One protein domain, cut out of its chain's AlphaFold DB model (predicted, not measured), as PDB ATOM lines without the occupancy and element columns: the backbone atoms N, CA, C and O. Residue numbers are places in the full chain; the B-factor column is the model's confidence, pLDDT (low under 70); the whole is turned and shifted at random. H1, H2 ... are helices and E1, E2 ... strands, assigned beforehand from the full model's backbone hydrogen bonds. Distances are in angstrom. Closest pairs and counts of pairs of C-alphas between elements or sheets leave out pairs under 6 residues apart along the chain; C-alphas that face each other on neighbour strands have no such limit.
ATOM      1  N   ILE A  21     154.238 202.973 175.373       90.81
ATOM      2  CA  ILE A  21     154.928 202.578 174.148       90.81
ATOM      3  C   ILE A  21     154.322 203.285 172.934       90.81
ATOM      4  O   ILE A  21     153.143 203.643 172.914       90.81
ATOM      5  N   GLY A  22     155.146 203.488 171.910       91.88
ATOM      6  CA  GLY A  22     154.720 204.000 170.614       91.88
ATOM      7  C   GLY A  22     154.764 202.897 169.561       91.88
ATOM      8  O   GLY A  22     155.754 202.170 169.475       91.88
ATOM      9  N   VAL A  23     153.719 202.790 168.741       92.44
ATOM     10  CA  VAL A  23     153.604 201.783 167.677       92.44
ATOM     11  C   VAL A  23     153.262 202.430 166.335       92.44
ATOM     12  O   VAL A  23     152.637 203.487 166.285       92.44
ATOM     13  N   TYR A  24     153.662 201.781 165.242       93.19
ATOM     14  CA  TYR A  24     153.322 202.177 163.871       93.19
ATOM     15  C   TYR A  24     152.363 201.147 163.271       93.19
ATOM     16  O   TYR A  24     152.828 200.075 162.864       93.19
ATOM     17  N   PRO A  25     151.044 201.407 163.256       93.19
ATOM     18  CA  PRO A  25     150.083 200.490 162.659       93.19
ATOM     19  C   PRO A  25     150.305 200.367 161.145       93.19
ATOM     20  O   PRO A  25     150.494 201.366 160.457       93.19
ATOM     21  N   LEU A  26     150.286 199.133 160.647       92.88
ATOM     22  CA  LEU A  26     150.426 198.780 159.232       92.88
ATOM     23  C   LEU A  26     149.080 198.391 158.620       92.88
ATOM     24  O   LEU A  26     148.718 198.875 157.557       92.88
ATOM     25  N   ASP A  27     148.349 197.527 159.323       93.25
ATOM     26  CA  ASP A  27     147.056 196.994 158.905       93.25
ATOM     27  C   ASP A  27     146.074 197.101 160.059       93.25
ATOM     28  O   ASP A  27     146.479 197.019 161.219       93.25
ATOM     29  N   CYS A  28     144.789 197.249 159.747       93.19
ATOM     30  CA  CYS A  28     143.733 197.386 160.736       93.19
ATOM     31  C   CYS A  28     142.421 196.783 160.226       93.19
ATOM     32  O   CYS A  28     142.097 196.910 159.046       93.19
ATOM     33  N   GLY A  29     141.649 196.151 161.109       92.56
ATOM     34  CA  GLY A  29     140.353 195.584 160.757       92.56
ATOM     35  C   GLY A  29     139.485 195.242 161.968       92.56
ATOM     36  O   GLY A  29     139.955 195.268 163.108       92.56
ATOM     37  N   PRO A  30     138.199 194.933 161.745       90.69
ATOM     38  CA  PRO A  30     137.312 194.504 162.814       90.69
ATOM     39  C   PRO A  30     137.714 193.123 163.339       90.69
ATOM     40  O   PRO A  30     138.132 192.249 162.577       90.69
ATOM     41  N   LEU A  31     137.512 192.893 164.635       85.00
ATOM     42  CA  LEU A  31     137.538 191.543 165.184       85.00
ATOM     43  C   LEU A  31     136.242 190.817 164.780       85.00
ATOM     44  O   LEU A  31     135.166 191.107 165.296       85.00
ATOM     45  N   ALA A  32     136.334 189.855 163.862       68.19
ATOM     46  CA  ALA A  32     135.188 189.100 163.341       68.19
ATOM     47  C   ALA A  32     134.674 188.018 164.319       68.19
ATOM     48  O   ALA A  32     134.538 186.852 163.953       68.19
ATOM     49  N   ARG A  33     134.431 188.381 165.587       71.75
ATOM     50  CA  ARG A  33     133.979 187.463 166.657       71.75
ATOM     51  C   ARG A  33     132.869 188.035 167.547       71.75
ATOM     52  O   ARG A  33     132.729 187.643 168.697       71.75
ATOM     53  N   GLY A  34     132.072 188.961 167.017       59.53
ATOM     54  CA  GLY A  34     130.854 189.446 167.680       59.53
ATOM     55  C   GLY A  34     131.048 190.530 168.749       59.53
ATOM     56  O   GLY A  34     130.053 191.114 169.167       59.53
ATOM     57  N   GLU A  35     132.281 190.866 169.146       61.28
ATOM     58  CA  GLU A  35     132.564 192.031 170.000       61.28
ATOM     59  C   GLU A  35     133.054 193.258 169.231       61.28
ATOM     60  O   GLU A  35     133.710 193.175 168.191       61.28
ATOM     61  N   TYR A  36     132.779 194.424 169.819       68.38
ATOM     62  CA  TYR A  36     133.234 195.728 169.350       68.38
ATOM     63  C   TYR A  36     134.722 195.934 169.646       68.38
ATOM     64  O   TYR A  36     135.107 196.555 170.639       68.38
ATOM     65  N   GLY A  37     135.571 195.444 168.751       85.62
ATOM     66  CA  GLY A  37     136.991 195.735 168.812       85.62
ATOM     67  C   GLY A  37     137.670 195.704 167.457       85.62
ATOM     68  O   GLY A  37     137.146 195.205 166.459       85.62
ATOM     69  N   THR A  38     138.853 196.286 167.443       91.50
ATOM     70  CA  THR A  38     139.669 196.504 166.262       91.50
ATOM     71  C   THR A  38     141.004 195.824 166.482       91.50
ATOM     72  O   THR A  38     141.655 196.049 167.501       91.50
ATOM     73  N   VAL A  39     141.413 194.990 165.536       92.69
ATOM     74  CA  VAL A  39     142.749 194.403 165.523       92.69
ATOM     75  C   VAL A  39     143.634 195.173 164.561       92.69
ATOM     76  O   VAL A  39     143.178 195.597 163.499       92.69
ATOM     77  N   PHE A  40     144.896 195.359 164.923       93.50
ATOM     78  CA  PHE A  40     145.874 195.984 164.043       93.50
ATOM     79  C   PHE A  40     147.251 195.348 164.199       93.50
ATOM     80  O   PHE A  40     147.608 194.838 165.263       93.50
ATOM     81  N   ARG A  41     148.028 195.372 163.117       94.00
ATOM     82  CA  ARG A  41     149.391 194.837 163.070       94.00
ATOM     83  C   ARG A  41     150.395 195.975 163.040       94.00
ATOM     84  O   ARG A  41     150.145 196.992 162.404       94.00
ATOM     85  N   VAL A  42     151.536 195.795 163.692       93.12
ATOM     86  CA  VAL A  42     152.584 196.818 163.772       93.12
ATOM     87  C   VAL A  42     153.701 196.577 162.762       93.12
ATOM     88  O   VAL A  42     154.204 195.463 162.619       93.12
ATOM     89  N   GLU A  43     154.130 197.643 162.084       88.50
ATOM     90  CA  GLU A  43     155.191 197.603 161.074       88.50
ATOM     91  C   GLU A  43     156.594 197.462 161.692       88.50
ATOM     92  O   GLU A  43     157.403 196.660 161.226       88.50
ATOM     93  N   ARG A  44     156.906 198.261 162.724       82.81
ATOM     94  CA  ARG A  44     158.299 198.493 163.163       82.81
ATOM     95  C   ARG A  44     158.618 198.002 164.564       82.81
ATOM     96  O   ARG A  44     159.603 197.292 164.736       82.81
ATOM     97  N   PHE A  45     157.838 198.398 165.566       79.88
ATOM     98  CA  PHE A  45     158.158 198.072 166.951       79.88
ATOM     99  C   PHE A  45     156.907 197.946 167.829       79.88
ATOM    100  O   PHE A  45     156.163 198.920 167.934       79.88
ATOM    101  N   PRO A  46     156.689 196.788 168.475       80.56
ATOM    102  CA  PRO A  46     157.293 195.490 168.149       80.56
ATOM    103  C   PRO A  46     156.841 195.011 166.753       80.56
ATOM    104  O   PRO A  46     155.648 194.928 166.468       80.56
ATOM    105  N   LYS A  47     157.792 194.743 165.844       87.12
ATOM    106  CA  LYS A  47     157.504 194.376 164.444       87.12
ATOM    107  C   LYS A  47     156.650 193.112 164.363       87.12
ATOM    108  O   LYS A  47     156.984 192.099 164.966       87.12
ATOM    109  N   GLY A  48     155.580 193.161 163.572       86.44
ATOM    110  CA  GLY A  48     154.679 192.032 163.346       86.44
ATOM    111  C   GLY A  48     153.726 191.738 164.507       86.44
ATOM    112  O   GLY A  48     152.840 190.901 164.347       86.44
ATOM    113  N   GLN A  49     153.857 192.438 165.641       91.62
ATOM    114  CA  GLN A  49     152.949 192.292 166.772       91.62
ATOM    115  C   GLN A  49     151.525 192.645 166.351       91.62
ATOM    116  O   GLN A  49     151.291 193.658 165.683       91.62
ATOM    117  N   THR A  50     150.583 191.802 166.762       92.56
ATOM    118  CA  THR A  50     149.154 192.049 166.584       92.56
ATOM    119  C   THR A  50     148.570 192.530 167.900       92.56
ATOM    120  O   THR A  50     148.785 191.924 168.951       92.56
ATOM    121  N   TYR A  51     147.838 193.631 167.842       92.75
ATOM    122  CA  TYR A  51     147.152 194.202 168.985       92.75
ATOM    123  C   TYR A  51     145.652 194.194 168.771       92.75
ATOM    124  O   TYR A  51     145.162 194.288 167.647       92.75
ATOM    125  N   PHE A  52     144.943 194.129 169.885       92.06
ATOM    126  CA  PHE A  52     143.520 194.370 169.984       92.06
ATOM    127  C   PHE A  52     143.287 195.701 170.704       92.06
ATOM    128  O   PHE A  52     143.810 195.914 171.795       92.06
ATOM    129  N   SER A  53     142.471 196.581 170.138       91.44
ATOM    130  CA  SER A  53     141.985 197.790 170.802       91.44
ATOM    131  C   SER A  53     140.465 197.804 170.809       91.44
ATOM    132  O   SER A  53     139.813 197.487 169.813       91.44
ATOM    133  N   LYS A  54     139.887 198.219 171.933       88.75
ATOM    134  CA  LYS A  54     138.440 198.406 172.057       88.75
ATOM    135  C   LYS A  54     137.986 199.604 171.235       88.75
ATOM    136  O   LYS A  54     138.593 200.667 171.317       88.75
ATOM    137  N   GLY A  55     136.896 199.435 170.492       88.19
ATOM    138  CA  GLY A  55     136.346 200.458 169.603       88.19
ATOM    139  C   GLY A  55     136.076 199.921 168.203       88.19
ATOM    140  O   GLY A  55     136.561 198.853 167.815       88.19
ATOM    141  N   ARG A  56     135.258 200.651 167.444       89.00
ATOM    142  CA  ARG A  56     134.820 200.219 166.116       89.00
ATOM    143  C   ARG A  56     135.917 200.442 165.079       89.00
ATOM    144  O   ARG A  56     136.547 201.497 165.055       89.00
ATOM    145  N   ALA A  57     136.086 199.484 164.170       90.62
ATOM    146  CA  ALA A  57     137.112 199.559 163.132       90.62
ATOM    147  C   ALA A  57     136.938 200.776 162.210       90.62
ATOM    148  O   ALA A  57     137.923 201.390 161.816       90.62
ATOM    149  N   ASN A  58     135.701 201.182 161.914       90.31
ATOM    150  CA  ASN A  58     135.430 202.375 161.105       90.31
ATOM    151  C   ASN A  58     135.835 203.695 161.794       90.31
ATOM    152  O   ASN A  58     136.049 204.686 161.105       90.31
ATOM    153  N   GLU A  59     135.960 203.713 163.121       89.38
ATOM    154  CA  GLU A  59     136.408 204.875 163.897       89.38
ATOM    155  C   GLU A  59     137.916 204.812 164.175       89.38
ATOM    156  O   GLU A  59     138.627 205.811 164.059       89.38
ATOM    157  N   LEU A  60     138.421 203.627 164.533       91.00
ATOM    158  CA  LEU A  60     139.815 203.437 164.919       91.00
ATOM    159  C   LEU A  60     140.754 203.282 163.726       91.00
ATOM    160  O   LEU A  60     141.817 203.894 163.735       91.00
ATOM    161  N   CYS A  61     140.397 202.514 162.694       92.75
ATOM    162  CA  CYS A  61     141.323 202.244 161.593       92.75
ATOM    163  C   CYS A  61     141.770 203.496 160.833       92.75
ATOM    164  O   CYS A  61     142.972 203.611 160.603       92.75
ATOM    165  N   PRO A  62     140.904 204.477 160.508       92.25
ATOM    166  CA  PRO A  62     141.364 205.719 159.884       92.25
ATOM    167  C   PRO A  62     142.378 206.489 160.743       92.25
ATOM    168  O   PRO A  62     143.293 207.113 160.213       92.25
ATOM    169  N   ARG A  63     142.242 206.418 162.075       90.12
ATOM    170  CA  ARG A  63     143.166 207.058 163.025       90.12
ATOM    171  C   ARG A  63     144.477 206.288 163.145       90.12
ATOM    172  O   ARG A  63     145.538 206.896 163.147       90.12
ATOM    173  N   LEU A  64     144.401 204.961 163.234       91.06
ATOM    174  CA  LEU A  64     145.561 204.078 163.359       91.06
ATOM    175  C   LEU A  64     146.411 204.084 162.084       91.06
ATOM    176  O   LEU A  64     147.633 204.153 162.156       91.06
ATOM    177  N   LEU A  65     145.767 204.061 160.918       92.88
ATOM    178  CA  LEU A  65     146.425 204.013 159.614       92.88
ATOM    179  C   LEU A  65     146.780 205.399 159.062       92.88
ATOM    180  O   LEU A  65     147.170 205.518 157.905       92.88
ATOM    181  N   SER A  66     146.713 206.461 159.873       88.69
ATOM    182  CA  SER A  66     147.059 207.816 159.431       88.69
ATOM    183  C   SER A  66     148.569 208.025 159.188       88.69
ATOM    184  O   SER A  66     149.014 209.169 159.095       88.69
ATOM    185  N   GLY A  67     149.378 206.959 159.190       77.50
ATOM    186  CA  GLY A  67     150.836 206.998 159.025       77.50
ATOM    187  C   GLY A  67     151.600 207.629 160.194       77.50
ATOM    188  O   GLY A  67     152.771 207.974 160.046       77.50
ATOM    189  N   LYS A  68     150.950 207.819 161.348       84.75
ATOM    190  CA  LYS A  68     151.548 208.439 162.538       84.75
ATOM    191  C   LYS A  68     151.920 207.383 163.575       84.75
ATOM    192  O   LYS A  68     151.303 206.323 163.644       84.75
ATOM    193  N   LEU A  69     152.916 207.706 164.399       89.12
ATOM    194  CA  LEU A  69     153.183 206.971 165.631       89.12
ATOM    195  C   LEU A  69     151.958 207.103 166.546       89.12
ATOM    196  O   LEU A  69     151.518 208.218 166.823       89.12
ATOM    197  N   ILE A  70     151.428 205.976 167.013       90.94
ATOM    198  CA  ILE A  70     150.332 205.934 167.977       90.94
ATOM    199  C   ILE A  70     150.899 205.551 169.335       90.94
ATOM    200  O   ILE A  70     151.540 204.511 169.482       90.94
ATOM    201  N   SER A  71     150.640 206.392 170.327       92.19
ATOM    202  CA  SER A  71     151.037 206.139 171.702       92.19
ATOM    203  C   SER A  71     149.974 205.352 172.465       92.19
ATOM    204  O   SER A  71     148.771 205.569 172.309       92.19
ATOM    205  N   GLY A  72     150.411 204.479 173.360       92.44
ATOM    206  CA  GLY A  72     149.517 203.720 174.220       92.44
ATOM    207  C   GLY A  72     150.278 202.888 175.232       92.44
ATOM    208  O   GLY A  72     151.455 203.129 175.482       92.44
ATOM    209  N   TYR A  73     149.606 201.911 175.815       91.44
ATOM    210  CA  TYR A  73     150.229 200.917 176.680       91.44
ATOM    211  C   TYR A  73     149.653 199.534 176.392       91.44
ATOM    212  O   TYR A  73     148.501 199.395 175.967       91.44
ATOM    213  N   GLU A  74     150.468 198.508 176.625       90.88
ATOM    214  CA  GLU A  74     150.017 197.123 176.560       90.88
ATOM    215  C   GLU A  74     149.271 196.747 177.841       90.88
ATOM    216  O   GLU A  74     149.670 197.096 178.955       90.88
ATOM    217  N   LYS A  75     148.204 195.973 177.686       86.31
ATOM    218  CA  LYS A  75     147.464 195.370 178.782       86.31
ATOM    219  C   LYS A  75     147.274 193.883 178.508       86.31
ATOM    220  O   LYS A  75     147.010 193.455 177.382       86.31
ATOM    221  N   ARG A  76     147.427 193.078 179.561       80.81
ATOM    222  CA  ARG A  76     147.145 191.645 179.494       80.81
ATOM    223  C   ARG A  76     145.644 191.440 179.301       80.81
ATOM    224  O   ARG A  76     144.844 192.027 180.032       80.81
ATOM    225  N   LEU A  77     145.284 190.610 178.328       78.88
ATOM    226  CA  LEU A  77     143.898 190.207 178.123       78.88
ATOM    227  C   LEU A  77     143.423 189.337 179.305       78.88
ATOM    228  O   LEU A  77     144.228 188.587 179.864       78.88
ATOM    229  N   PRO A  78     142.148 189.438 179.720       77.00
ATOM    230  CA  PRO A  78     141.562 188.522 180.697       77.00
ATOM    231  C   PRO A  78     141.622 187.067 180.206       77.00
ATOM    232  O   PRO A  78     141.435 186.830 179.018       77.00
ATOM    233  N   GLU A  79     141.777 186.100 181.116       69.31
ATOM    234  CA  GLU A  79     141.906 184.665 180.779       69.31
ATOM    235  C   GLU A  79     140.728 184.119 179.947       69.31
ATOM    236  O   GLU A  79     140.916 183.240 179.114       69.31
ATOM    237  N   ASN A  80     139.536 184.710 180.088       66.62
ATOM    238  CA  ASN A  80     138.316 184.318 179.370       66.62
ATOM    239  C   ASN A  80     137.920 185.293 178.246       66.62
ATOM    240  O   ASN A  80     136.737 185.422 177.925       66.62
ATOM    241  N   TYR A  81     138.868 186.052 177.689       71.06
ATOM    242  CA  TYR A  81     138.572 186.908 176.539       71.06
ATOM    243  C   TYR A  81     138.290 186.060 175.286       71.06
ATOM    244  O   TYR A  81     138.666 184.896 175.231       71.06
ATOM    245  N   LEU A  82     137.668 186.635 174.251       75.31
ATOM    246  CA  LEU A  82     137.242 185.949 173.005       75.31
ATOM    247  C   LEU A  82     138.352 185.262 172.174       75.31
ATOM    248  O   LEU A  82     138.106 184.769 171.067       75.31
ATOM    249  N   PHE A  83     139.578 185.280 172.675       77.12
ATOM    250  CA  PHE A  83     140.754 184.668 172.093       77.12
ATOM    251  C   PHE A  83     141.018 183.331 172.786       77.12
ATOM    252  O   PHE A  83     140.945 183.244 174.013       77.12
ATOM    253  N   SER A  84     141.367 182.299 172.018       80.56
ATOM    254  CA  SER A  84     141.897 181.057 172.585       80.56
ATOM    255  C   SER A  84     143.149 181.344 173.420       80.56
ATOM    256  O   SER A  84     143.815 182.361 173.224       80.56
ATOM    257  N   GLU A  85     143.529 180.431 174.314       77.69
ATOM    258  CA  GLU A  85     144.764 180.582 175.101       77.69
ATOM    259  C   GLU A  85     145.988 180.844 174.209       77.69
ATOM    260  O   GLU A  85     146.794 181.728 174.490       77.69
ATOM    261  N   SER A  86     146.083 180.140 173.076       80.75
ATOM    262  CA  SER A  86     147.136 180.354 172.079       80.75
ATOM    263  C   SER A  86     147.099 181.757 171.465       80.75
ATOM    264  O   SER A  86     148.145 182.379 171.299       80.75
ATOM    265  N   GLU A  87     145.920 182.303 171.174       80.62
ATOM    266  CA  GLU A  87     145.774 183.659 170.645       80.62
ATOM    267  C   GLU A  87     146.133 184.717 171.693       80.62
ATOM    268  O   GLU A  87     146.770 185.705 171.344       80.62
ATOM    269  N   GLN A  88     145.823 184.499 172.975       77.81
ATOM    270  CA  GLN A  88     146.191 185.420 174.063       77.81
ATOM    271  C   GLN A  88     147.711 185.509 174.296       77.81
ATOM    272  O   GLN A  88     148.186 186.492 174.865       77.81
ATOM    273  N   THR A  89     148.494 184.522 173.840       77.50
ATOM    274  CA  THR A  89     149.967 184.618 173.866       77.50
ATOM    275  C   THR A  89     150.529 185.536 172.783       77.50
ATOM    276  O   THR A  89     151.618 186.084 172.950       77.50
ATOM    277  N   VAL A  90     149.793 185.719 171.683       83.75
ATOM    278  CA  VAL A  90     150.257 186.460 170.503       83.75
ATOM    279  C   VAL A  90     149.561 187.810 170.374       83.75
ATOM    280  O   VAL A  90     150.178 188.755 169.900       83.75
ATOM    281  N   ILE A  91     148.303 187.930 170.792       86.50
ATOM    282  CA  ILE A  91     147.506 189.154 170.733       86.50
ATOM    283  C   ILE A  91     147.502 189.789 172.118       86.50
ATOM    284  O   ILE A  91     147.169 189.144 173.106       86.50
ATOM    285  N   LYS A  92     147.834 191.077 172.187       88.94
ATOM    286  CA  LYS A  92     147.769 191.866 173.424       88.94
ATOM    287  C   LYS A  92     146.705 192.951 173.302       88.94
ATOM    288  O   LYS A  92     146.452 193.436 172.199       88.94
ATOM    289  N   GLU A  93     146.107 193.369 174.416       90.25
ATOM    290  CA  GLU A  93     145.282 194.579 174.411       90.25
ATOM    291  C   GLU A  93     146.214 195.795 174.326       90.25
ATOM    292  O   GLU A  93     147.154 195.921 175.108       90.25
ATOM    293  N   PHE A  94     145.964 196.687 173.376       91.88
ATOM    294  CA  PHE A  94     146.628 197.977 173.275       91.88
ATOM    295  C   PHE A  94     145.620 199.066 173.606       91.88
ATOM    296  O   PHE A  94     144.598 199.217 172.926       91.88
ATOM    297  N   VAL A  95     145.897 199.832 174.654       92.25
ATOM    298  CA  VAL A  95     145.049 200.958 175.037       92.25
ATOM    299  C   VAL A  95     145.663 202.229 174.474       92.25
ATOM    300  O   VAL A  95     146.726 202.669 174.911       92.25
ATOM    301  N   ILE A  96     144.986 202.804 173.482       90.88
ATOM    302  CA  ILE A  96     145.424 204.024 172.806       90.88
ATOM    303  C   ILE A  96     145.272 205.194 173.777       90.88
ATOM    304  O   ILE A  96     144.177 205.461 174.277       90.88
ATOM    305  N   VAL A  97     146.362 205.916 174.012       89.19
ATOM    306  CA  VAL A  97     146.329 207.190 174.726       89.19
ATOM    307  C   VAL A  97     146.210 208.267 173.661       89.19
ATOM    308  O   VAL A  97     147.068 208.368 172.787       89.19
TER     309      VAL A  97
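Overview. This is residues 21 to 97 of the 102 residues of an uncharacterized protein of Cellvibrio sp. PSBB006 (UniProt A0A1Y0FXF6). One strongly twisted six-stranded sheet curls like part of a barrel, and its two edge strands, E1 and E2, are joined at a sharp corner by a single residue. H1 packs over one face of the sheet at E3, while H2 sits beyond the sheet at the start of E6. The 77 printed residues hold two named helices and six named strands, in the order E1 E2 E3 E4 H1 E5 H2 E6. The sheet's order is E1 E5 E6 E4 E3 E2, mixed, with E6 and E4 its parallel pair, and the class is mixed, helices and strands. The whole is compact, with a radius of gyration of the C-alphas of 11.5 A, and spans 32 by 24 by 19 A.

Arrangement. E1, residues 21 to 23, is an edge strand. It runs on into E2, residues 25 to 30, the other edge strand, at 83 degrees. E2 and E3, residues 37 to 42, form a hairpin, with N 26 and O 41 at 2.8 A. E3 and E4, residues 50 to 54, form the next hairpin, with N 40 and O 51 at 2.9 A. E2, E3 and E4 are a meander, each strand the antiparallel neighbour of the one before. H1, residues 57 to 64, is on the sheet at a height of 7.3 A, over E3; on the local plane it runs along the strands at 27 degrees, only just short of slantwise. The closest C-alphas of H1 and E3 are those of Ala 57 and Thr 38, 5.1 A apart. E5, residues 70 to 75, is antiparallel to E1, with N 21 and O 72 at 2.8 A. H2, residues 85 to 90, is not on the sheet and is apart from H1; its closest C-alpha to E4 is that of Val 90, 6.9 A from Thr 50. E6, residues 91 to 96, is staggered: residues 91 to 93 pair with E4, parallel, N 52 and O 92 at 2.8 A, and residues 93 to 96 pair with E5, antiparallel, N 75 and O 93 at 2.8 A. Of the O i to N i+4 pairs, 2 of 4 in H1 and 1 of 2 in H2 are within hydrogen-bond range.

Along the chain. E1 begins at C-alpha 21 (154.928, 202.578, 174.148) and is 6.7 A long. E2 measures 14.1 A, E3 16.4 A, E4 13.6 A, E5 15.4 A and E6 15.2 A. H1, 9.6 A long, begins at C-alpha 57 (137.112, 199.559, 163.132), and H2 is 9.3 A long. E6 ends at C-alpha 96 (145.424, 204.024, 172.806).

Size, cuts and confidence. The C-alphas farthest apart, those of Gly 67 and Asn 80, are 32.9 A apart. The printed part has no cut and no long link. The mean pLDDT of the printed part is 85.8; residue 32, residues 34 to 36 and residues 79 to 80 are under 70.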